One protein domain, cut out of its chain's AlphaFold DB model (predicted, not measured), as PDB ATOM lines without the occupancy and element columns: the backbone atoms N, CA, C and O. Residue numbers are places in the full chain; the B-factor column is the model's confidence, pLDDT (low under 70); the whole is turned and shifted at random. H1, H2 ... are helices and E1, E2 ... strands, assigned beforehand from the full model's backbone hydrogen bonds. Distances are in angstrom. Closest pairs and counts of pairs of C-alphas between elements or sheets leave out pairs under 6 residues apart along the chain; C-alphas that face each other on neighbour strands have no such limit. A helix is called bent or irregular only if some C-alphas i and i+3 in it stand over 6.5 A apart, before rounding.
ATOM      1  N   LYS A   5      23.300  -4.733  96.788       93.25
ATOM      2  CA  LYS A   5      24.751  -4.852  96.605       93.25
ATOM      3  C   LYS A   5      25.528  -4.211  97.754       93.25
ATOM      4  O   LYS A   5      26.517  -4.777  98.211       93.25
ATOM      5  N   GLU A   6      25.100  -3.033  98.195       95.44
ATOM      6  CA  GLU A   6      25.740  -2.331  99.305       95.44
ATOM      7  C   GLU A   6      25.516  -3.063 100.632       95.44
ATOM      8  O   GLU A   6      26.465  -3.208 101.398       95.44
ATOM      9  N   LEU A   7      24.307  -3.584 100.882       95.69
ATOM     10  CA  LEU A   7      24.036  -4.399 102.068       95.69
ATOM     11  C   LEU A   7      24.856  -5.692 102.044       95.69
ATOM     12  O   LEU A   7      25.507  -6.004 103.035       95.69
ATOM     13  N   LYS A   8      24.906  -6.395 100.906       96.56
ATOM     14  CA  LYS A   8      25.733  -7.597 100.735       96.56
ATOM     15  C   LYS A   8      27.194  -7.336 101.109       96.56
ATOM     16  O   LYS A   8      27.758  -8.040 101.939       96.56
ATOM     17  N   GLN A   9      27.781  -6.276 100.553       97.06
ATOM     18  CA  GLN A   9      29.161  -5.898 100.856       97.06
ATOM     19  C   GLN A   9      29.346  -5.518 102.333       97.06
ATOM     20  O   GLN A   9      30.375  -5.830 102.932       97.06
ATOM     21  N   LYS A  10      28.361  -4.843 102.934       97.75
ATOM     22  CA  LYS A  10      28.387  -4.478 104.354       97.75
ATOM     23  C   LYS A  10      28.353  -5.720 105.244       97.75
ATOM     24  O   LYS A  10      29.152  -5.790 106.168       97.75
ATOM     25  N   ILE A  11      27.517  -6.711 104.938       98.06
ATOM     26  CA  ILE A  11      27.464  -7.992 105.663       98.06
ATOM     27  C   ILE A  11      28.822  -8.698 105.612       98.06
ATOM     28  O   ILE A  11      29.357  -9.062 106.652       98.06
ATOM     29  N   GLU A  12      29.430  -8.802 104.431       97.12
ATOM     30  CA  GLU A  12      30.726  -9.478 104.240       97.12
ATOM     31  C   GLU A  12      31.904  -8.795 104.962       97.12
ATOM     32  O   GLU A  12      32.961  -9.402 105.132       97.12
ATOM     33  N   THR A  13      31.759  -7.525 105.351       97.62
ATOM     34  CA  THR A  13      32.851  -6.712 105.915       97.62
ATOM     35  C   THR A  13      32.624  -6.264 107.354       97.62
ATOM     36  O   THR A  13      33.544  -5.713 107.957       97.62
ATOM     37  N   THR A  14      31.439  -6.506 107.913       98.44
ATOM     38  CA  THR A  14      31.076  -6.100 109.275       98.44
ATOM     39  C   THR A  14      31.282  -7.267 110.231       98.44
ATOM     40  O   THR A  14      30.805  -8.373 109.993       98.44
ATOM     41  N   SER A  15      31.971  -7.023 111.342       98.38
ATOM     42  CA  SER A  15      32.095  -8.013 112.414       98.38
ATOM     43  C   SER A  15      30.816  -8.099 113.257       98.38
ATOM     44  O   SER A  15      30.059  -7.131 113.361       98.38
ATOM     45  N   LEU A  16      30.585  -9.230 113.933       98.31
ATOM     46  CA  LEU A  16      29.423  -9.380 114.817       98.31
ATOM     47  C   LEU A  16      29.323  -8.273 115.891       98.31
ATOM     48  O   LEU A  16      28.252  -7.674 116.004       98.31
ATOM     49  N   PRO A  17      30.394  -7.892 116.620       98.50
ATOM     50  CA  PRO A  17      30.319  -6.785 117.580       98.50
ATOM     51  C   PRO A  17      29.911  -5.443 116.955       98.50
ATOM     52  O   PRO A  17      29.180  -4.670 117.575       98.50
ATOM     53  N   GLU A  18      30.355  -5.156 115.729       98.56
ATOM     54  CA  GLU A  18      29.963  -3.940 115.009       98.56
ATOM     55  C   GLU A  18      28.485  -3.982 114.609       98.56
ATOM     56  O   GLU A  18      27.772  -3.002 114.832       98.56
ATOM     57  N   ALA A  19      27.999  -5.112 114.088       98.56
ATOM     58  CA  ALA A  19      26.590  -5.290 113.743       98.56
ATOM     59  C   ALA A  19      25.675  -5.140 114.971       98.56
ATOM     60  O   ALA A  19      24.649  -4.464 114.895       98.56
ATOM     61  N   ILE A  20      26.081  -5.690 116.122       98.56
ATOM     62  CA  ILE A  20      25.371  -5.535 117.401       98.56
ATOM     63  C   ILE A  20      25.281  -4.062 117.802       98.56
ATOM     64  O   ILE A  20      24.205  -3.588 118.168       98.56
ATOM     65  N   ASN A  21      26.389  -3.321 117.728       98.38
ATOM     66  CA  ASN A  21      26.392  -1.899 118.076       98.38
ATOM     67  C   ASN A  21      25.483  -1.092 117.142       98.38
ATOM     68  O   ASN A  21      24.675  -0.295 117.619       98.38
ATOM     69  N   LEU A  22      25.544  -1.351 115.832       98.06
ATOM     70  CA  LEU A  22      24.660  -0.711 114.856       98.06
ATOM     71  C   LEU A  22      23.186  -1.006 115.153       98.06
ATOM     72  O   LEU A  22      22.370  -0.087 115.143       98.06
ATOM     73  N   PHE A  23      22.845  -2.258 115.463       97.81
ATOM     74  CA  PHE A  23      21.485  -2.651 115.828       97.81
ATOM     75  C   PHE A  23      21.002  -1.940 117.100       97.81
ATOM     76  O   PHE A  23      19.931  -1.331 117.105       97.81
ATOM     77  N   LYS A  24      21.817  -1.925 118.160       97.19
ATOM     78  CA  LYS A  24      21.492  -1.227 119.411       97.19
ATOM     79  C   LYS A  24      21.246   0.266 119.193       97.19
ATOM     80  O   LYS A  24      20.261   0.811 119.691       97.19
ATOM     81  N   GLU A  25      22.119   0.932 118.444       95.75
ATOM     82  CA  GLU A  25      22.050   2.379 118.229       95.75
ATOM     83  C   GLU A  25      20.930   2.790 117.270       95.75
ATOM     84  O   GLU A  25      20.260   3.799 117.495       95.75
ATOM     85  N   GLN A  26      20.731   2.033 116.190       95.12
ATOM     86  CA  GLN A  26      19.858   2.451 115.092       95.12
ATOM     87  C   GLN A  26      18.459   1.851 115.159       95.12
ATOM     88  O   GLN A  26      17.546   2.447 114.590       95.12
ATOM     89  N   VAL A  27      18.288   0.734 115.868       95.69
ATOM     90  CA  VAL A  27      16.999   0.055 116.036       95.69
ATOM     91  C   VAL A  27      16.534   0.193 117.482       95.69
ATOM     92  O   VAL A  27      15.607   0.953 117.750       95.69
ATOM     93  N   LEU A  28      17.207  -0.459 118.438       95.62
ATOM     94  CA  LEU A  28      16.707  -0.572 119.817       95.62
ATOM     95  C   LEU A  28      16.581   0.783 120.526       95.62
ATOM     96  O   LEU A  28      15.551   1.078 121.125       95.62
ATOM     97  N   SER A  29      17.595   1.646 120.423       93.62
ATOM     98  CA  SER A  29      17.573   2.999 121.002       93.62
ATOM     99  C   SER A  29      16.413   3.843 120.463       93.62
ATOM    100  O   SER A  29      15.704   4.508 121.224       93.62
ATOM    101  N   LYS A  30      16.171   3.781 119.147       92.81
ATOM    102  CA  LYS A  30      15.043   4.481 118.527       92.81
ATOM    103  C   LYS A  30      13.717   3.878 118.977       92.81
ATOM    104  O   LYS A  30      12.816   4.633 119.335       92.81
ATOM    105  N   GLN A  31      13.614   2.552 119.025       91.75
ATOM    106  CA  GLN A  31      12.385   1.872 119.419       91.75
ATOM    107  C   GLN A  31      12.022   2.171 120.871       91.75
ATOM    108  O   GLN A  31      10.860   2.420 121.182       91.75
ATOM    109  N   LEU A  32      13.015   2.238 121.758       93.31
ATOM    110  CA  LEU A  32      12.812   2.592 123.158       93.31
ATOM    111  C   LEU A  32      12.070   3.932 123.311       93.31
ATOM    112  O   LEU A  32      11.227   4.076 124.196       93.31
ATOM    113  N   SER A  33      12.336   4.895 122.421       91.06
ATOM    114  CA  SER A  33      11.685   6.209 122.450       91.06
ATOM    115  C   SER A  33      10.192   6.180 122.092       91.06
ATOM    116  O   SER A  33       9.470   7.105 122.465       91.06
ATOM    117  N   HIS A  34       9.714   5.123 121.425       89.00
ATOM    118  CA  HIS A  34       8.297   4.937 121.096       89.00
ATOM    119  C   HIS A  34       7.468   4.418 122.280       89.00
ATOM    120  O   HIS A  34       6.247   4.581 122.296       89.00
ATOM    121  N   TYR A  35       8.109   3.835 123.296       88.62
ATOM    122  CA  TYR A  35       7.422   3.375 124.498       88.62
ATOM    123  C   TYR A  35       7.133   4.528 125.458       88.62
ATOM    124  O   TYR A  35       7.941   5.444 125.633       88.62
ATOM    125  N   ILE A  36       5.988   4.466 126.142       92.00
ATOM    126  CA  ILE A  36       5.660   5.447 127.182       92.00
ATOM    127  C   ILE A  36       6.644   5.328 128.367       92.00
ATOM    128  O   ILE A  36       7.081   4.216 128.682       92.00
ATOM    129  N   PRO A  37       6.958   6.430 129.081       91.44
ATOM    130  CA  PRO A  37       8.034   6.450 130.080       91.44
ATOM    131  C   PRO A  37       7.940   5.374 131.169       91.44
ATOM    132  O   PRO A  37       8.962   4.875 131.624       91.44
ATOM    133  N   SER A  38       6.726   4.975 131.564       90.75
ATOM    134  CA  SER A  38       6.517   3.945 132.589       90.75
ATOM    135  C   SER A  38       6.950   2.539 132.162       90.75
ATOM    136  O   SER A  38       7.132   1.690 133.027       90.75
ATOM    137  N   TYR A  39       7.087   2.280 130.858       90.19
ATOM    138  CA  TYR A  39       7.559   0.997 130.330       90.19
ATOM    139  C   TYR A  39       9.010   1.052 129.846       90.19
ATOM    140  O   TYR A  39       9.645   0.006 129.775       90.19
ATOM    141  N   GLN A  40       9.563   2.240 129.572       93.12
ATOM    142  CA  GLN A  40      10.915   2.382 129.016       93.12
ATOM    143  C   GLN A  40      11.993   1.687 129.856       93.12
ATOM    144  O   GLN A  40      12.873   1.051 129.291       93.12
ATOM    145  N   GLU A  41      11.934   1.751 131.188       92.12
ATOM    146  CA  GLU A  41      12.930   1.072 132.031       92.12
ATOM    147  C   GLU A  41      12.897  -0.451 131.846       92.12
ATOM    148  O   GLU A  41      13.943  -1.066 131.655       92.12
ATOM    149  N   LYS A  42      11.698  -1.050 131.816       91.38
ATOM    150  CA  LYS A  42      11.536  -2.486 131.558       91.38
ATOM    151  C   LYS A  42      12.066  -2.853 130.169       91.38
ATOM    152  O   LYS A  42      12.900  -3.739 130.063       91.38
ATOM    153  N   ILE A  43      11.634  -2.135 129.130       93.25
ATOM    154  CA  ILE A  43      12.048  -2.401 127.743       93.25
ATOM    155  C   ILE A  43      13.562  -2.252 127.580       93.25
ATOM    156  O   ILE A  43      14.203  -3.064 126.920       93.25
ATOM    157  N   LYS A  44      14.158  -1.235 128.209       94.31
ATOM    158  CA  LYS A  44      15.607  -1.050 128.205       94.31
ATOM    159  C   LYS A  44      16.321  -2.240 128.853       94.31
ATOM    160  O   LYS A  44      17.336  -2.673 128.323       94.31
ATOM    161  N   ASN A  45      15.799  -2.764 129.963       93.12
ATOM    162  CA  ASN A  45      16.370  -3.945 130.607       93.12
ATOM    163  C   ASN A  45      16.268  -5.179 129.703       93.12
ATOM    164  O   ASN A  45      17.260  -5.888 129.570       93.12
ATOM    165  N   ASP A  46      15.130  -5.388 129.030       93.75
ATOM    166  CA  ASP A  46      14.975  -6.469 128.047       93.75
ATOM    167  C   ASP A  46      16.009  -6.313 126.908       93.75
ATOM    168  O   ASP A  46      16.707  -7.259 126.558       93.75
ATOM    169  N   PHE A  47      16.183  -5.098 126.373       95.25
ATOM    170  CA  PHE A  47      17.168  -4.797 125.321       95.25
ATOM    171  C   PHE A  47      18.621  -5.009 125.764       95.25
ATOM    172  O   PHE A  47      19.449  -5.484 124.982       95.25
ATOM    173  N   ASP A  48      18.946  -4.655 127.006       94.25
ATOM    174  CA  ASP A  48      20.277  -4.858 127.579       94.25
ATOM    175  C   ASP A  48      20.549  -6.339 127.893       94.25
ATOM    176  O   ASP A  48      21.709  -6.753 127.890       94.25
ATOM    177  N   ALA A  49      19.496  -7.129 128.129       94.69
ATOM    178  CA  ALA A  49      19.567  -8.550 128.449       94.69
ATOM    179  C   ALA A  49      19.676  -9.470 127.223       94.69
ATOM    180  O   ALA A  49      19.843 -10.673 127.407       94.69
ATOM    181  N   ILE A  50      19.602  -8.952 125.990       95.62
ATOM    182  CA  ILE A  50      19.741  -9.773 124.774       95.62
ATOM    183  C   ILE A  50      21.067 -10.545 124.795       95.62
ATOM    184  O   ILE A  50      22.151  -9.948 124.841       95.62
ATOM    185  N   ASP A  51      20.981 -11.869 124.682       94.88
ATOM    186  CA  ASP A  51      22.125 -12.762 124.558       94.88
ATOM    187  C   ASP A  51      22.498 -12.966 123.084       94.88
ATOM    188  O   ASP A  51      22.049 -13.885 122.403       94.88
ATOM    189  N   TYR A  52      23.398 -12.119 122.589       95.69
ATOM    190  CA  TYR A  52      23.921 -12.228 121.224       95.69
ATOM    191  C   TYR A  52      24.809 -13.471 120.997       95.69
ATOM    192  O   TYR A  52      25.107 -13.816 119.848       95.69
ATOM    193  N   SER A  53      25.238 -14.156 122.066       93.38
ATOM    194  CA  SER A  53      25.957 -15.430 121.961       93.38
ATOM    195  C   SER A  53      25.010 -16.619 121.765       93.38
ATOM    196  O   SER A  53      25.397 -17.600 121.127       93.38
ATOM    197  N   GLY A  54      23.757 -16.490 122.214       90.75
ATOM    198  CA  GLY A  54      22.678 -17.450 122.002       90.75
ATOM    199  C   GLY A  54      22.282 -17.619 120.531       90.75
ATOM    200  O   GLY A  54      22.742 -16.889 119.649       90.75
ATOM    201  N   ALA A  55      21.451 -18.620 120.246       90.56
ATOM    202  CA  ALA A  55      20.979 -18.896 118.891       90.56
ATOM    203  C   ALA A  55      19.883 -17.910 118.477       90.56
ATOM    204  O   ALA A  55      18.965 -17.645 119.250       90.56
ATOM    205  N   PHE A  56      19.971 -17.385 117.256       91.94
ATOM    206  CA  PHE A  56      18.861 -16.643 116.659       91.94
ATOM    207  C   PHE A  56      17.952 -17.620 115.925       91.94
ATOM    208  O   PHE A  56      18.371 -18.721 115.568       91.94
ATOM    209  N   PHE A  57      16.729 -17.188 115.651       87.81
ATOM    210  CA  PHE A  57      15.845 -17.898 114.737       87.81
ATOM    211  C   PHE A  57      15.223 -16.910 113.761       87.81
ATOM    212  O   PHE A  57      15.059 -15.728 114.073       87.81
ATOM    213  N   PHE A  58      14.896 -17.402 112.572       88.31
ATOM    214  CA  PHE A  58      14.262 -16.634 111.507       88.31
ATOM    215  C   PHE A  58      13.066 -17.404 110.946       88.31
ATOM    216  O   PHE A  58      13.188 -18.574 110.584       88.31
ATOM    217  N   PHE A  59      11.917 -16.752 110.841       85.06
ATOM    218  CA  PHE A  59      10.662 -17.372 110.433       85.06
ATOM    219  C   PHE A  59      10.025 -16.594 109.286       85.06
ATOM    220  O   PHE A  59      10.117 -15.370 109.222       85.06
ATOM    221  N   VAL A  60       9.360 -17.319 108.389       84.81
ATOM    222  CA  VAL A  60       8.521 -16.763 107.322       84.81
ATOM    223  C   VAL A  60       7.096 -17.175 107.643       84.81
ATOM    224  O   VAL A  60       6.790 -18.366 107.622       84.81
ATOM    225  N   GLU A  61       6.247 -16.214 107.992       79.12
ATOM    226  CA  GLU A  61       4.995 -16.492 108.691       79.12
ATOM    227  C   GLU A  61       3.783 -15.939 107.918       79.12
ATOM    228  O   GLU A  61       3.755 -14.774 107.510       79.12
ATOM    229  N   PRO A  62       2.734 -16.755 107.711       74.38
ATOM    230  CA  PRO A  62       1.532 -16.332 107.004       74.38
ATOM    231  C   PRO A  62       0.567 -15.498 107.853       74.38
ATOM    232  O   PRO A  62      -0.420 -15.029 107.307       74.38
ATOM    233  N   ASN A  63       0.770 -15.368 109.171       69.19
ATOM    234  CA  ASN A  63      -0.143 -14.621 110.043       69.19
ATOM    235  C   ASN A  63       0.572 -13.935 111.214       69.19
ATOM    236  O   ASN A  63       1.070 -14.611 112.116       69.19
ATOM    237  N   LEU A  64       0.458 -12.604 111.286       59.09
ATOM    238  CA  LEU A  64       1.020 -11.757 112.357       59.09
ATOM    239  C   LEU A  64       0.446 -12.057 113.762       59.09
ATOM    240  O   LEU A  64       1.060 -11.737 114.775       59.09
ATOM    241  N   GLY A  65      -0.750 -12.657 113.844       49.97
ATOM    242  CA  GLY A  65      -1.510 -12.808 115.099       49.97
ATOM    243  C   GLY A  65      -1.678 -14.236 115.624       49.97
ATOM    244  O   GLY A  65      -2.191 -14.429 116.727       49.97
ATOM    245  N   SER A  66      -1.276 -15.249 114.861       50.81
ATOM    246  CA  SER A  66      -1.352 -16.649 115.285       50.81
ATOM    247  C   SER A  66      -0.025 -17.330 115.014       50.81
ATOM    248  O   SER A  66       0.016 -18.272 114.226       50.81
ATOM    249  N   SER A  67       1.036 -16.825 115.649       50.47
ATOM    250  CA  SER A  67       2.335 -17.495 115.723       50.47
ATOM    251  C   SER A  67       2.099 -18.970 116.051       50.47
ATOM    252  O   SER A  67       1.727 -19.348 117.164       50.47
ATOM    253  N   ARG A  68       2.164 -19.797 115.008       46.56
ATOM    254  CA  ARG A  68       2.068 -21.257 115.081       46.56
ATOM    255  C   ARG A  68       3.383 -21.908 114.665       46.56
ATOM    256  O   ARG A  68       3.422 -23.131 114.611       46.56
ATOM    257  N   GLY A  69       4.427 -21.098 114.469       47.88
ATOM    258  CA  GLY A  69       5.804 -21.517 114.278       47.88
ATOM    259  C   GLY A  69       6.043 -22.156 112.917       47.88
ATOM    260  O   GLY A  69       5.660 -23.300 112.672       47.88
ATOM    261  N   GLY A  70       6.749 -21.442 112.052       53.53
ATOM    262  CA  GLY A  70       7.549 -22.045 111.002       53.53
ATOM    263  C   GLY A  70       8.687 -22.875 111.605       53.53
ATOM    264  O   GLY A  70       9.122 -22.658 112.736       53.53
ATOM    265  N   VAL A  71       9.187 -23.851 110.851       59.59
ATOM    266  CA  VAL A  71      10.410 -24.563 111.238       59.59
ATOM    267  C   VAL A  71      11.592 -23.651 110.928       59.59
ATOM    268  O   VAL A  71      11.819 -23.301 109.770       59.59
ATOM    269  N   SER A  72      12.328 -23.265 111.965       71.38
ATOM    270  CA  SER A  72      13.574 -22.513 111.846       71.38
ATOM    271  C   SER A  72      14.686 -23.267 112.554       71.38
ATOM    272  O   SER A  72      14.496 -23.741 113.678       71.38
ATOM    273  N   ASP A  73      15.836 -23.378 111.900       79.88
ATOM    274  CA  ASP A  73      17.040 -23.898 112.532       79.88
ATOM    275  C   ASP A  73      17.647 -22.866 113.480       79.88
ATOM    276  O   ASP A  73      17.465 -21.656 113.336       79.88
ATOM    277  N   ALA A  74      18.405 -23.360 114.456       87.25
ATOM    278  CA  ALA A  74      19.186 -22.509 115.338       87.25
ATOM    279  C   ALA A  74      20.331 -21.844 114.556       87.25
ATOM    280  O   ALA A  74      21.270 -22.514 114.118       87.25
ATOM    281  N   ILE A  75      20.279 -20.517 114.435       90.50
ATOM    282  CA  ILE A  75      21.294 -19.709 113.757       90.50
ATOM    283  C   ILE A  75      22.384 -19.349 114.767       90.50
ATOM    284  O   ILE A  75      22.222 -18.474 115.626       90.50
ATOM    285  N   CYS A  76      23.506 -20.059 114.669       91.12
ATOM    286  CA  CYS A  76      24.643 -19.930 115.583       91.12
ATOM    287  C   CYS A  76      25.867 -19.260 114.947       91.12
ATOM    288  O   CYS A  76      26.725 -18.787 115.688       91.12
ATOM    289  N   ASP A  77      25.964 -19.239 113.615       94.25
ATOM    290  CA  ASP A  77      27.115 -18.681 112.904       94.25
ATOM    291  C   ASP A  77      27.115 -17.144 112.939       94.25
ATOM    292  O   ASP A  77      26.084 -16.487 112.771       94.25
ATOM    293  N   ASP A  78      28.292 -16.565 113.179       95.94
ATOM    294  CA  ASP A  78      28.447 -15.123 113.359       95.94
ATOM    295  C   ASP A  78      28.091 -14.335 112.092       95.94
ATOM    296  O   ASP A  78      27.520 -13.249 112.202       95.94
ATOM    297  N   LEU A  79      28.407 -14.850 110.898       96.31
ATOM    298  CA  LEU A  79      28.109 -14.158 109.643       96.31
ATOM    299  C   LEU A  79      26.601 -14.144 109.374       96.31
ATOM    300  O   LEU A  79      26.062 -13.117 108.960       96.31
ATOM    301  N   GLU A  80      25.915 -15.248 109.664       95.69
ATOM    302  CA  GLU A  80      24.454 -15.337 109.557       95.69
ATOM    303  C   GLU A  80      23.779 -14.350 110.527       95.69
ATOM    304  O   GLU A  80      22.910 -13.564 110.136       95.69
ATOM    305  N   LYS A  81      24.250 -14.291 111.780       96.62
ATOM    306  CA  LYS A  81      23.781 -13.309 112.774       96.62
ATOM    307  C   LYS A  81      24.045 -11.867 112.340       96.62
ATOM    308  O   LYS A  81      23.168 -11.016 112.494       96.62
ATOM    309  N   VAL A  82      25.220 -11.575 111.776       98.12
ATOM    310  CA  VAL A  82      25.536 -10.256 111.195       98.12
ATOM    311  C   VAL A  82      24.533  -9.901 110.103       98.12
ATOM    312  O   VAL A  82      24.014  -8.783 110.097       98.12
ATOM    313  N   ALA A  83      24.231 -10.839 109.203       97.19
ATOM    314  CA  ALA A  83      23.291 -10.624 108.112       97.19
ATOM    315  C   ALA A  83      21.892 -10.249 108.628       97.19
ATOM    316  O   ALA A  83      21.310  -9.265 108.166       97.19
ATOM    317  N   LEU A  84      21.402 -10.964 109.643       96.12
ATOM    318  CA  LEU A  84      20.117 -10.691 110.288       96.12
ATOM    319  C   LEU A  84      20.080  -9.331 111.000       96.12
ATOM    320  O   LEU A  84      19.146  -8.553 110.805       96.12
ATOM    321  N   LEU A  85      21.106  -9.003 111.791       97.50
ATOM    322  CA  LEU A  85      21.168  -7.722 112.506       97.50
ATOM    323  C   LEU A  85      21.252  -6.534 111.543       97.50
ATOM    324  O   LEU A  85      20.605  -5.511 111.759       97.50
ATOM    325  N   LEU A  86      22.027  -6.656 110.465       97.38
ATOM    326  CA  LEU A  86      22.134  -5.594 109.468       97.38
ATOM    327  C   LEU A  86      20.866  -5.455 108.624       97.38
ATOM    328  O   LEU A  86      20.504  -4.330 108.284       97.38
ATOM    329  N   LEU A  87      20.156  -6.548 108.337       95.56
ATOM    330  CA  LEU A  87      18.830  -6.491 107.720       95.56
ATOM    331  C   LEU A  87      17.846  -5.699 108.596       95.56
ATOM    332  O   LEU A  87      17.152  -4.816 108.090       95.56
ATOM    333  N   LEU A  88      17.839  -5.952 109.910       95.31
ATOM    334  CA  LEU A  88      17.027  -5.197 110.872       95.31
ATOM    335  C   LEU A  88      17.382  -3.707 110.877       95.31
ATOM    336  O   LEU A  88      16.489  -2.863 110.839       95.31
ATOM    337  N   VAL A  89      18.676  -3.372 110.867       95.50
ATOM    338  CA  VAL A  89      19.142  -1.978 110.786       95.50
ATOM    339  C   VAL A  89      18.631  -1.286 109.522       95.50
ATOM    340  O   VAL A  89      18.152  -0.156 109.600       95.50
ATOM    341  N   GLU A  90      18.708  -1.942 108.362       92.69
ATOM    342  CA  GLU A  90      18.298  -1.324 107.096       92.69
ATOM    343  C   GLU A  90      16.775  -1.183 106.953       92.69
ATOM    344  O   GLU A  90      16.312  -0.216 106.342       92.69
ATOM    345  N   ALA A  91      15.988  -2.101 107.521       89.31
ATOM    346  CA  ALA A  91      14.531  -2.079 107.395       89.31
ATOM    347  C   ALA A  91      13.809  -1.272 108.490       89.31
ATOM    348  O   ALA A  91      12.633  -0.938 108.315       89.31
ATOM    349  N   TYR A  92      14.471  -0.957 109.613       88.19
ATOM    350  CA  TYR A  92      13.798  -0.471 110.827       88.19
ATOM    351  C   TYR A  92      12.935   0.775 110.641       88.19
ATOM    352  O   TYR A  92      11.786   0.800 111.067       88.19
ATOM    353  N   GLU A  93      13.431   1.794 109.939       82.00
ATOM    354  CA  GLU A  93      12.666   3.037 109.735       82.00
ATOM    355  C   GLU A  93      11.429   2.867 108.844       82.00
ATOM    356  O   GLU A  93      10.679   3.820 108.608       82.00
ATOM    357  N   ARG A  94      11.242   1.669 108.298       79.62
ATOM    358  CA  ARG A  94      10.217   1.382 107.319       79.62
ATOM    359  C   ARG A  94       9.201   0.377 107.857       79.62
ATOM    360  O   ARG A  94       8.024   0.726 107.835       79.62
ATOM    361  N   TYR A  95       9.623  -0.792 108.354       81.62
ATOM    362  CA  TYR A  95       8.680  -1.894 108.643       81.62
ATOM    363  C   TYR A  95       9.095  -2.873 109.742       81.62
ATOM    364  O   TYR A  95       8.518  -3.955 109.799       81.62
ATOM    365  N   VAL A  96      10.075  -2.539 110.586       86.38
ATOM    366  CA  VAL A  96      10.424  -3.423 111.709       86.38
ATOM    367  C   VAL A  96       9.571  -3.065 112.916       86.38
ATOM    368  O   VAL A  96       9.681  -1.956 113.439       86.38
ATOM    369  N   ASP A  97       8.765  -4.013 113.376       86.69
ATOM    370  CA  ASP A  97       8.200  -3.982 114.721       86.69
ATOM    371  C   ASP A  97       9.109  -4.761 115.672       86.69
ATOM    372  O   ASP A  97       9.667  -5.789 115.301       86.69
ATOM    373  N   VAL A  98       9.308  -4.251 116.885       88.69
ATOM    374  CA  VAL A  98      10.173  -4.881 117.887       88.69
ATOM    375  C   VAL A  98       9.382  -5.054 119.171       88.69
ATOM    376  O   VAL A  98       9.142  -4.085 119.905       88.69
ATOM    377  N   ASN A  99       9.042  -6.308 119.438       87.38
ATOM    378  CA  ASN A  99       8.224  -6.764 120.546       87.38
ATOM    379  C   ASN A  99       9.104  -7.427 121.622       87.38
ATOM    380  O   ASN A  99       9.983  -8.226 121.299       87.38
ATOM    381  N   THR A 100       8.894  -7.102 122.904       85.88
ATOM    382  CA  THR A 100       9.725  -7.614 124.017       85.88
ATOM    383  C   THR A 100       8.935  -8.436 125.028       85.88
ATOM    384  O   THR A 100       7.722  -8.268 125.173       85.88
ATOM    385  N   GLY A 101       9.648  -9.295 125.766       76.69
ATOM    386  CA  GLY A 101       9.066 -10.136 126.814       76.69
ATOM    387  C   GLY A 101       8.081 -11.161 126.258       76.69
ATOM    388  O   GLY A 101       7.031 -11.383 126.863       76.69
ATOM    389  N   ILE A 102       8.387 -11.704 125.079       77.69
ATOM    390  CA  ILE A 102       7.598 -12.738 124.414       77.69
ATOM    391  C   ILE A 102       8.401 -14.033 124.468       77.69
ATOM    392  O   ILE A 102       9.578 -14.046 124.116       77.69
ATOM    393  N   GLU A 103       7.758 -15.116 124.892       79.50
ATOM    394  CA  GLU A 103       8.347 -16.450 124.829       79.50
ATOM    395  C   GLU A 103       8.299 -16.978 123.389       79.50
ATOM    396  O   GLU A 103       7.279 -16.866 122.699       79.50
ATOM    397  N   ASP A 104       9.398 -17.568 122.925       71.12
ATOM    398  CA  ASP A 104       9.394 -18.366 121.706       71.12
ATOM    399  C   ASP A 104       8.607 -19.676 121.882       71.12
ATOM    400  O   ASP A 104       8.090 -20.011 122.951       71.12
ATOM    401  N   TRP A 105       8.503 -20.453 120.806       64.94
ATOM    402  CA  TRP A 105       7.754 -21.712 120.812       64.94
ATOM    403  C   TRP A 105       8.361 -22.793 121.727       64.94
ATOM    404  O   TRP A 105       7.686 -23.778 122.039       64.94
ATOM    405  N   LEU A 106       9.615 -22.624 122.154       70.19
ATOM    406  CA  LEU A 106      10.313 -23.487 123.104       70.19
ATOM    407  C   LEU A 106      10.183 -22.988 124.553       70.19
ATOM    408  O   LEU A 106      10.635 -23.680 125.469       70.19
ATOM    409  N   GLY A 107       9.530 -21.843 124.772       75.12
ATOM    410  CA  GLY A 107       9.357 -21.221 126.080       75.12
ATOM    411  C   GLY A 107      10.556 -20.379 126.521       75.12
ATOM    412  O   GLY A 107      10.726 -20.165 127.719       75.12
ATOM    413  N   TYR A 108      11.415 -19.948 125.594       79.00
ATOM    414  CA  TYR A 108      12.515 -19.035 125.899       79.00
ATOM    415  C   TYR A 108      12.075 -17.586 125.750       79.00
ATOM    416  O   TYR A 108      11.525 -17.203 124.720       79.00
ATOM    417  N   ASP A 109      12.385 -16.766 126.751       88.38
ATOM    418  CA  ASP A 109      12.200 -15.324 126.669       88.38
ATOM    419  C   ASP A 109      13.045 -14.733 125.534       88.38
ATOM    420  O   ASP A 109      14.270 -14.880 125.493       88.38
ATOM    421  N   CYS A 110      12.379 -14.028 124.626       89.88
ATOM    422  CA  CYS A 110      12.969 -13.486 123.417       89.88
ATOM    423  C   CYS A 110      12.463 -12.065 123.138       89.88
ATOM    424  O   CYS A 110      11.417 -11.603 123.612       89.88
ATOM    425  N   ILE A 111      13.220 -11.374 122.295       92.19
ATOM    426  CA  ILE A 111      12.747 -10.217 121.543       92.19
ATOM    427  C   ILE A 111      12.414 -10.676 120.139       92.19
ATOM    428  O   ILE A 111      13.195 -11.382 119.505       92.19
ATOM    429  N   PHE A 112      11.261 -10.238 119.659       90.12
ATOM    430  CA  PHE A 112      10.759 -10.531 118.331       90.12
ATOM    431  C   PHE A 112      10.918  -9.277 117.487       90.12
ATOM    432  O   PHE A 112      10.530  -8.187 117.908       90.12
ATOM    433  N   CYS A 113      11.537  -9.420 116.323       91.50
ATOM    434  CA  CYS A 113      11.654  -8.363 115.337       91.50
ATOM    435  C   CYS A 113      10.934  -8.787 114.056       91.50
ATOM    436  O   CYS A 113      11.398  -9.692 113.361       91.50
ATOM    437  N   ASP A 114       9.822  -8.129 113.753       88.06
ATOM    438  CA  ASP A 114       8.908  -8.474 112.669       88.06
ATOM    439  C   ASP A 114       9.064  -7.512 111.490       88.06
ATOM    440  O   ASP A 114       8.928  -6.304 111.659       88.06
ATOM    441  N   PHE A 115       9.288  -8.029 110.284       88.38
ATOM    442  CA  PHE A 115       9.172  -7.289 109.031       88.38
ATOM    443  C   PHE A 115       7.778  -7.499 108.463       88.38
ATOM    444  O   PHE A 115       7.450  -8.599 108.019       88.38
ATOM    445  N   VAL A 116       6.972  -6.445 108.424       84.81
ATOM    446  CA  VAL A 116       5.657  -6.502 107.778       84.81
ATOM    447  C   VAL A 116       5.840  -6.527 106.259       84.81
ATOM    448  O   VAL A 116       6.459  -5.623 105.697       84.81
ATOM    449  N   VAL A 117       5.305  -7.554 105.595       87.88
ATOM    450  CA  VAL A 117       5.407  -7.746 104.132       87.88
ATOM    451  C   VAL A 117       4.041  -7.912 103.445       87.88
ATOM    452  O   VAL A 117       3.980  -8.042 102.224       87.88
ATOM    453  N   SER A 118       2.945  -7.810 104.203       87.12
ATOM    454  CA  SER A 118       1.560  -7.730 103.719       87.12
ATOM    455  C   SER A 118       0.848  -6.502 104.285       87.12
ATOM    456  O   SER A 118       1.098  -6.095 105.419       87.12
ATOM    457  N   ASN A 119      -0.083  -5.929 103.519       88.31
ATOM    458  CA  ASN A 119      -0.945  -4.830 103.960       88.31
ATOM    459  C   ASN A 119      -2.148  -5.285 104.791       88.31
ATOM    460  O   ASN A 119      -2.805  -4.431 105.387       88.31
ATOM    461  N   GLU A 120      -2.443  -6.587 104.853       83.75
ATOM    462  CA  GLU A 120      -3.618  -7.108 105.564       83.75
ATOM    463  C   GLU A 120      -3.612  -6.726 107.053       83.75
ATOM    464  O   GLU A 120      -4.619  -6.244 107.578       83.75
ATOM    465  N   ALA A 121      -2.456  -6.864 107.706       73.31
ATOM    466  CA  ALA A 121      -2.264  -6.572 109.128       73.31
ATOM    467  C   ALA A 121      -1.380  -5.335 109.391       73.31
ATOM    468  O   ALA A 121      -1.054  -5.031 110.542       73.31
ATOM    469  N   ALA A 122      -0.983  -4.599 108.348       76.94
ATOM    470  CA  ALA A 122      -0.050  -3.490 108.491       76.94
ATOM    471  C   ALA A 122      -0.698  -2.268 109.159       76.94
ATOM    472  O   ALA A 122      -1.618  -1.652 108.620       76.94
ATOM    473  N   ALA A 123      -0.130  -1.820 110.283       75.81
ATOM    474  CA  ALA A 123      -0.485  -0.527 110.875       75.81
ATOM    475  C   ALA A 123      -0.190   0.648 109.920       75.81
ATOM    476  O   ALA A 123      -0.859   1.684 109.959       75.81
ATOM    477  N   ARG A 124       0.807   0.474 109.042       81.94
ATOM    478  CA  ARG A 124       1.158   1.398 107.965       81.94
ATOM    479  C   ARG A 124       1.248   0.631 106.641       81.94
ATOM    480  O   ARG A 124       2.196  -0.134 106.480       81.94
ATOM    481  N   PRO A 125       0.336   0.876 105.685       87.06
ATOM    482  CA  PRO A 125       0.385   0.212 104.388       87.06
ATOM    483  C   PRO A 125       1.701   0.468 103.637       87.06
ATOM    484  O   PRO A 125       2.194   1.599 103.583       87.06
ATOM    485  N   LEU A 126       2.242  -0.592 103.047       88.75
ATOM    486  CA  LEU A 126       3.335  -0.623 102.085       88.75
ATOM    487  C   LEU A 126       2.867  -0.092 100.732       88.75
ATOM    488  O   LEU A 126       1.842  -0.524 100.194       88.75
ATOM    489  N   THR A 127       3.663   0.794 100.138       92.56
ATOM    490  CA  THR A 127       3.600   1.006  98.689       92.56
ATOM    491  C   THR A 127       4.224  -0.180  97.949       92.56
ATOM    492  O   THR A 127       5.007  -0.941  98.516       92.56
ATOM    493  N   GLN A 128       3.919  -0.323  96.655       94.19
ATOM    494  CA  GLN A 128       4.513  -1.371  95.818       94.19
ATOM    495  C   GLN A 128       6.051  -1.293  95.792       94.19
ATOM    496  O   GLN A 128       6.713  -2.317  95.912       94.19
ATOM    497  N   GLU A 129       6.614  -0.085  95.683       92.62
ATOM    498  CA  GLU A 129       8.068   0.130  95.662       92.62
ATOM    499  C   GLU A 129       8.720  -0.265  96.995       92.62
ATOM    500  O   GLU A 129       9.767  -0.905  97.009       92.62
ATOM    501  N   GLU A 130       8.090   0.080  98.124       90.81
ATOM    502  CA  GLU A 130       8.578  -0.308  99.452       90.81
ATOM    503  C   GLU A 130       8.527  -1.825  99.647       90.81
ATOM    504  O   GLU A 130       9.507  -2.412 100.105       90.81
ATOM    505  N   TYR A 131       7.423  -2.459  99.245       91.56
ATOM    506  CA  TYR A 131       7.267  -3.910  99.284       91.56
ATOM    507  C   TYR A 131       8.341  -4.625  98.461       91.56
ATOM    508  O   TYR A 131       9.035  -5.487  98.994       91.56
ATOM    509  N   GLU A 132       8.508  -4.254  97.188       92.31
ATOM    510  CA  GLU A 132       9.506  -4.866  96.307       92.31
ATOM    511  C   GLU A 132      10.907  -4.699  96.884       92.31
ATOM    512  O   GLU A 132      11.650  -5.669  96.980       92.31
ATOM    513  N   PHE A 133      11.239  -3.493  97.349       90.69
ATOM    514  CA  PHE A 133      12.540  -3.213  97.938       90.69
ATOM    515  C   PHE A 133      12.844  -4.114  99.145       90.69
ATOM    516  O   PHE A 133      13.919  -4.707  99.221       90.69
ATOM    517  N   ILE A 134      11.904  -4.240 100.083       90.44
ATOM    518  CA  ILE A 134      12.099  -5.037 101.303       90.44
ATOM    519  C   ILE A 134      12.097  -6.519 100.996       90.44
ATOM    520  O   ILE A 134      12.981  -7.230 101.470       90.44
ATOM    521  N   ARG A 135      11.145  -6.980 100.179       92.00
ATOM    522  CA  ARG A 135      11.087  -8.368  99.730       92.00
ATOM    523  C   ARG A 135      12.421  -8.758  99.106       92.00
ATOM    524  O   ARG A 135      13.033  -9.736  99.521       92.00
ATOM    525  N   ASP A 136      12.914  -7.951  98.178       92.69
ATOM    526  CA  ASP A 136      14.151  -8.213  97.458       92.69
ATOM    527  C   ASP A 136      15.380  -8.164  98.387       92.69
ATOM    528  O   ASP A 136      16.303  -8.967  98.225       92.69
ATOM    529  N   LEU A 137      15.417  -7.270  99.384       92.69
ATOM    530  CA  LEU A 137      16.469  -7.274 100.410       92.69
ATOM    531  C   LEU A 137      16.454  -8.553 101.248       92.69
ATOM    532  O   LEU A 137      17.510  -9.150 101.457       92.69
ATOM    533  N   ILE A 138      15.279  -8.977 101.716       91.75
ATOM    534  CA  ILE A 138      15.140 -10.176 102.543       91.75
ATOM    535  C   ILE A 138      15.522 -11.419 101.740       91.75
ATOM    536  O   ILE A 138      16.312 -12.226 102.224       91.75
ATOM    537  N   ILE A 139      15.037 -11.549 100.499       92.19
ATOM    538  CA  ILE A 139      15.422 -12.646  99.597       92.19
ATOM    539  C   ILE A 139      16.938 -12.680  99.433       92.19
ATOM    540  O   ILE A 139      17.546 -13.731  99.604       92.19
ATOM    541  N   MET A 140      17.565 -11.529  99.167       94.50
ATOM    542  CA  MET A 140      19.017 -11.452  99.025       94.50
ATOM    543  C   MET A 140      19.740 -11.937 100.286       94.50
ATOM    544  O   MET A 140      20.682 -12.721 100.160       94.50
ATOM    545  N   VAL A 141      19.306 -11.510 101.475       93.75
ATOM    546  CA  VAL A 141      19.915 -11.939 102.741       93.75
ATOM    547  C   VAL A 141      19.762 -13.443 102.943       93.75
ATOM    548  O   VAL A 141      20.761 -14.120 103.170       93.75
ATOM    549  N   VAL A 142      18.548 -13.970 102.800       90.50
ATOM    550  CA  VAL A 142      18.264 -15.394 103.008       90.50
ATOM    551  C   VAL A 142      19.051 -16.254 102.013       90.50
ATOM    552  O   VAL A 142      19.845 -17.092 102.432       90.50
ATOM    553  N   ASP A 143      18.938 -15.981 100.709       91.44
ATOM    554  CA  ASP A 143      19.549 -16.802  99.655       91.44
ATOM    555  C   ASP A 143      21.090 -16.790  99.674       91.44
ATOM    556  O   ASP A 143      21.720 -17.717  99.163       91.44
ATOM    557  N   ASN A 144      21.721 -15.730 100.197       93.12
ATOM    558  CA  ASN A 144      23.184 -15.585 100.168       93.12
ATOM    559  C   ASN A 144      23.858 -15.846 101.516       93.12
ATOM    560  O   ASN A 144      25.039 -16.192 101.522       93.12
ATOM    561  N   PHE A 145      23.157 -15.630 102.629       93.50
ATOM    562  CA  PHE A 145      23.773 -15.581 103.952       93.50
ATOM    563  C   PHE A 145      23.099 -16.453 104.994       93.50
ATOM    564  O   PHE A 145      23.667 -16.552 106.066       93.50
ATOM    565  N   LEU A 146      21.959 -17.091 104.720       88.62
ATOM    566  CA  LEU A 146      21.315 -17.998 105.676       88.62
ATOM    567  C   LEU A 146      21.207 -19.437 105.129       88.62
ATOM    568  O   LEU A 146      20.125 -20.025 105.157       88.62
ATOM    569  N   PRO A 147      22.303 -20.034 104.609       76.81
ATOM    570  CA  PRO A 147      22.262 -21.361 103.992       76.81
ATOM    571  C   PRO A 147      21.968 -22.486 104.991       76.81
ATOM    572  O   PRO A 147      21.660 -23.601 104.573       76.81
ATOM    573  N   SER A 148      22.107 -22.226 106.293       68.25
ATOM    574  CA  SER A 148      21.823 -23.178 107.366       68.25
ATOM    575  C   SER A 148      20.334 -23.478 107.538       68.25
ATOM    576  O   SER A 148      20.004 -24.425 108.241       68.25
ATOM    577  N   MET A 149      19.451 -22.694 106.912       70.69
ATOM    578  CA  MET A 149      18.025 -22.708 107.202       70.69
ATOM    579  C   MET A 149      17.230 -23.717 106.370       70.69
ATOM    580  O   MET A 149      17.055 -23.538 105.162       70.69
ATOM    581  N   THR A 150      16.547 -24.649 107.040       67.62
ATOM    582  CA  THR A 150      15.447 -25.434 106.450       67.62
ATOM    583  C   THR A 150      14.300 -24.558 105.958       67.62
ATOM    584  O   THR A 150      13.494 -25.014 105.156       67.62
ATOM    585  N   VAL A 151      14.216 -23.293 106.397       65.94
ATOM    586  CA  VAL A 151      13.239 -22.315 105.886       65.94
ATOM    587  C   VAL A 151      13.329 -22.166 104.363       65.94
ATOM    588  O   VAL A 151      12.315 -21.938 103.716       65.94
ATOM    589  N   MET A 152      14.515 -22.357 103.770       62.03
ATOM    590  CA  MET A 152      14.687 -22.331 102.315       62.03
ATOM    591  C   MET A 152      13.981 -23.496 101.604       62.03
ATOM    592  O   MET A 152      13.763 -23.434 100.396       62.03
ATOM    593  N   GLU A 153      13.626 -24.553 102.333       71.00
ATOM    594  CA  GLU A 153      12.955 -25.748 101.817       71.00
ATOM    595  C   GLU A 153      11.429 -25.703 102.022       71.00
ATOM    596  O   GLU A 153      10.726 -26.644 101.638       71.00
ATOM    597  N   THR A 154      10.893 -24.633 102.622       75.88
ATOM    598  CA  THR A 154       9.467 -24.531 102.949       75.88
ATOM    599  C   THR A 154       8.644 -23.919 101.818       75.88
ATOM    600  O   THR A 154       9.118 -23.131 100.995       75.88
ATOM    601  N   GLN A 155       7.358 -24.272 101.779       82.62
ATOM    602  CA  GLN A 155       6.418 -23.704 100.814       82.62
ATOM    603  C   GLN A 155       6.189 -22.208 101.077       82.62
ATOM    604  O   GLN A 155       5.972 -21.441 100.141       82.62
ATOM    605  N   GLU A 156       6.256 -21.798 102.339       84.62
ATOM    606  CA  GLU A 156       6.054 -20.436 102.814       84.62
ATOM    607  C   GLU A 156       7.123 -19.490 102.257       84.62
ATOM    608  O   GLU A 156       6.792 -18.413 101.760       84.62
ATOM    609  N   TYR A 157       8.394 -19.903 102.249       86.31
ATOM    610  CA  TYR A 157       9.456 -19.084 101.666       86.31
ATOM    611  C   TYR A 157       9.340 -18.975 100.137       86.31
ATOM    612  O   TYR A 157       9.525 -17.896  99.571       86.31
ATOM    613  N   GLU A 158       8.947 -20.048  99.445       87.19
ATOM    614  CA  GLU A 158       8.663 -19.987  98.002       87.19
ATOM    615  C   GLU A 158       7.464 -19.076  97.676       87.19
ATOM    616  O   GLU A 158       7.486 -18.314  96.702       87.19
ATOM    617  N   GLN A 159       6.420 -19.099  98.509       87.75
ATOM    618  CA  GLN A 159       5.287 -18.178  98.393       87.75
ATOM    619  C   GLN A 159       5.714 -16.729  98.626       87.75
ATOM    620  O   GLN A 159       5.336 -15.856  97.847       87.75
ATOM    621  N   PHE A 160       6.551 -16.473  99.633       89.06
ATOM    622  CA  PHE A 160       7.124 -15.152  99.871       89.06
ATOM    623  C   PHE A 160       7.901 -14.638  98.648       89.06
ATOM    624  O   PHE A 160       7.647 -13.526  98.182       89.06
ATOM    625  N   LYS A 161       8.785 -15.464  98.070       90.50
ATOM    626  CA  LYS A 161       9.590 -15.096  96.888       90.50
ATOM    627  C   LYS A 161       8.755 -14.732  95.666       90.50
ATOM    628  O   LYS A 161       9.168 -13.902  94.858       90.50
ATOM    629  N   THR A 162       7.605 -15.379  95.508       90.12
ATOM    630  CA  THR A 162       6.721 -15.210  94.345       90.12
ATOM    631  C   THR A 162       5.580 -14.220  94.578       90.12
ATOM    632  O   THR A 162       4.841 -13.914  93.637       90.12
ATOM    633  N   GLY A 163       5.440 -13.695  95.801       87.50
ATOM    634  CA  GLY A 163       4.511 -12.617  96.118       87.50
ATOM    635  C   GLY A 163       4.823 -11.386  95.270       87.50
ATOM    636  O   GLY A 163       5.981 -11.009  95.121       87.50
ATOM    637  N   ASN A 164       3.801 -10.771  94.672       88.50
ATOM    638  CA  ASN A 164       3.985  -9.694  93.688       88.50
ATOM    639  C   ASN A 164       3.441  -8.341  94.148       88.50
ATOM    640  O   ASN A 164       3.608  -7.356  93.437       88.50
ATOM    641  N   SER A 165       2.759  -8.279  95.289       92.19
ATOM    642  CA  SER A 165       2.170  -7.044  95.803       92.19
ATOM    643  C   SER A 165       1.830  -7.198  97.283       92.19
ATOM    644  O   SER A 165       1.335  -8.265  97.664       92.19
ATOM    645  N   PRO A 166       2.007  -6.151  98.109       90.56
ATOM    646  CA  PRO A 166       1.687  -6.218  99.532       90.56
ATOM    647  C   PRO A 166       0.189  -6.430  99.799       90.56
ATOM    648  O   PRO A 166      -0.166  -6.925 100.858       90.56
ATOM    649  N   ASP A 167      -0.699  -6.127  98.844       91.50
ATOM    650  CA  ASP A 167      -2.153  -6.321  98.997       91.50
ATOM    651  C   ASP A 167      -2.615  -7.760  98.711       91.50
ATOM    652  O   ASP A 167      -3.770  -8.110  98.941       91.50
ATOM    653  N   THR A 168      -1.739  -8.589  98.136       88.19
ATOM    654  CA  THR A 168      -2.065  -9.966  97.712       88.19
ATOM    655  C   THR A 168      -1.090 -11.008  98.247       88.19
ATOM    656  O   THR A 168      -1.253 -12.198  97.977       88.19
ATOM    657  N   THR A 169      -0.060 -10.570  98.970       86.69
ATOM    658  CA  THR A 169       0.930 -11.459  99.570       86.69
ATOM    659  C   THR A 169       0.288 -12.181 100.745       86.69
ATOM    660  O   THR A 169      -0.271 -11.549 101.628       86.69
ATOM    661  N   THR A 170       0.357 -13.513 100.737       83.88
ATOM    662  CA  THR A 170      -0.211 -14.373 101.790       83.88
ATOM    663  C   THR A 170       0.703 -14.530 103.001       83.88
ATOM    664  O   THR A 170       0.305 -15.126 103.994       83.88
ATOM    665  N   ILE A 171       1.954 -14.092 102.874       86.12
ATOM    666  CA  ILE A 171       2.925 -14.025 103.961       86.12
ATOM    667  C   ILE A 171       2.772 -12.664 104.624       86.12
ATOM    668  O   ILE A 171       2.955 -11.640 103.970       86.12
ATOM    669  N   ASP A 172       2.420 -12.665 105.903       81.06
ATOM    670  CA  ASP A 172       2.134 -11.443 106.646       81.06
ATOM    671  C   ASP A 172       3.415 -10.767 107.114       81.06
ATOM    672  O   ASP A 172       3.610  -9.558 106.931       81.06
ATOM    673  N   ASN A 173       4.300 -11.566 107.708       84.69
ATOM    674  CA  ASN A 173       5.548 -11.101 108.271       84.69
ATOM    675  C   ASN A 173       6.683 -12.105 108.097       84.69
ATOM    676  O   ASN A 173       6.520 -13.302 107.858       84.69
ATOM    677  N   ILE A 174       7.878 -11.559 108.244       88.12
ATOM    678  CA  ILE A 174       9.100 -12.312 108.474       88.12
ATOM    679  C   ILE A 174       9.592 -11.927 109.857       88.12
ATOM    680  O   ILE A 174       9.546 -10.757 110.212       88.12
ATOM    681  N   GLN A 175      10.043 -12.888 110.644       88.94
ATOM    682  CA  GLN A 175      10.317 -12.675 112.059       88.94
ATOM    683  C   GLN A 175      11.730 -13.132 112.399       88.94
ATOM    684  O   GLN A 175      12.134 -14.224 112.014       88.94
ATOM    685  N   ILE A 176      12.467 -12.324 113.158       91.06
ATOM    686  CA  ILE A 176      13.746 -12.694 113.771       91.06
ATOM    687  C   ILE A 176      13.565 -12.710 115.284       91.06
ATOM    688  O   ILE A 176      13.078 -11.733 115.849       91.06
ATOM    689  N   THR A 177      13.988 -13.782 115.948       90.81
ATOM    690  CA  THR A 177      13.993 -13.846 117.414       90.81
ATOM    691  C   THR A 177      15.407 -13.734 117.960       90.81
ATOM    692  O   THR A 177      16.319 -14.436 117.513       90.81
ATOM    693  N   LEU A 178      15.568 -12.872 118.959       93.69
ATOM    694  CA  LEU A 178      16.811 -12.657 119.690       93.69
ATOM    695  C   LEU A 178      16.603 -13.135 121.134       93.69
ATOM    696  O   LEU A 178      15.753 -12.563 121.822       93.69
ATOM    697  N   PRO A 179      17.334 -14.157 121.605       92.50
ATOM    698  CA  PRO A 179      17.120 -14.701 122.938       92.50
ATOM    699  C   PRO A 179      17.556 -13.704 124.007       92.50
ATOM    700  O   PRO A 179      18.521 -12.952 123.830       92.50
ATOM    701  N   LEU A 180      16.859 -13.708 125.137       92.56
ATOM    702  CA  LEU A 180      17.298 -13.016 126.340       92.56
ATOM    703  C   LEU A 180      18.182 -13.947 127.171       92.56
ATOM    704  O   LEU A 180      17.922 -15.143 127.303       92.56
TER     705      LEU A 180
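This is residues 5 to 180 of the 183 residues of an uncharacterized protein of Streptococcus thermophilus (UniProt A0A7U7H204). A strongly twisted sheet of four strands is covered on one face by helices, with H2, H4 and H5 side by side in a row and H4 in the middle of that row. H3 folds back from H2 near the E2 edge, H7 packs on the E1 edge, and H1 packs on H4 without reaching the sheet. The 176 printed residues hold seven named helices and four named strands, in the order H1 H2 H3 E1 H4 E2 E3 H5 H6 H7 E4, and the class is mixed, helices and strands. The sheet runs E1 E4 E3 E2, all antiparallel. The whole is compact and rounded, with a radius of gyration of the C-alphas of 15.2 A and spans of 40 by 34 by 32 A.

Find C-alpha 5 at (24.751, -4.852, 96.605), where H1 begins; it runs to residue 13. H2, residues 16 to 32, is 22.1 A long with a kink of 28 degrees near residue 23; it is neither bent nor irregular, but only just: C-alphas 26 and 29 are 6.4 A apart. H3 covers residues 37 to 48 over 16.9 A and is irregular, with C-alphas 38 and 41 7.0 A apart. E1 is residues 57 to 61. Look next at C-alpha 78, at (28.447, -15.123, 113.359): H4 runs from there to residue 95, 24.2 A, with a kink of 31 degrees near residue 89, and is irregular, with C-alphas 90 and 93 7.6 A apart. E2, residues 96 to 103, bends by 70 degrees at residue 100. E3, residues 109 to 116, is 21.9 A long, and H5, residues 128 to 145, is 25.3 A long. H6 is residues 150 to 153 and H7 residues 155 to 162. E4, residues 173 to 179, ends at C-alpha 179, (17.120, -14.701, 122.938).

Begin with the sheet. Between E1 and E4, N 59 and O 175 are 2.8 A apart, within hydrogen-bond range; between E4 and E3, N 115 and O 174 are at 2.7 A; in the hairpin of E2 and E3, N 99 and O 112 are at 2.8 A. H2, H3, H4, H5 and H7 are on one face of the sheet, making two layers, one of helices and one of strands. H4, the hub, has a height over the sheet of 9.5 A. H4 touches H2, closest at the C-alphas of Val 82 and Leu 16, 5.4 A, the same way at a shallow tilt of 26 degrees. H4 touches H5 at a shallow tilt of 6 degrees, opposite ways, with the C-alphas of Glu 80 and Phe 145 closest at 5.7 A. With residues 79 to 87 alone H4 touches H1, closest at the C-alphas of Ala 83 and Ile 11, 5.5 A. H2 and H3 form a helical hairpin, closest at the C-alphas of Leu 32 and Gln 40, 6.2 A. H5 and H7 only just touch, with 3 pairs of C-alphas within 8 A. H6 is close to H7 but not clearly touching, with the C-alphas of Val 151 and Tyr 157 closest at 6.5 A. In H1, H5 and H7 every O i to N i+4 pair is within hydrogen-bond range; H2 has 10 of 13, H3 6 of 8 and H4 12 of 14, and H6 is too short for such a pair.

The two C-alphas farthest apart, those of Ser 38 and Glu 153, are 43.2 A apart. The printed part has no cut. The links from E1 to H4 and from E3 to H5 are long. The mean pLDDT of the printed part is 87.3; residues 63 to 71, 105, 148 and 150 to 152 are under 70.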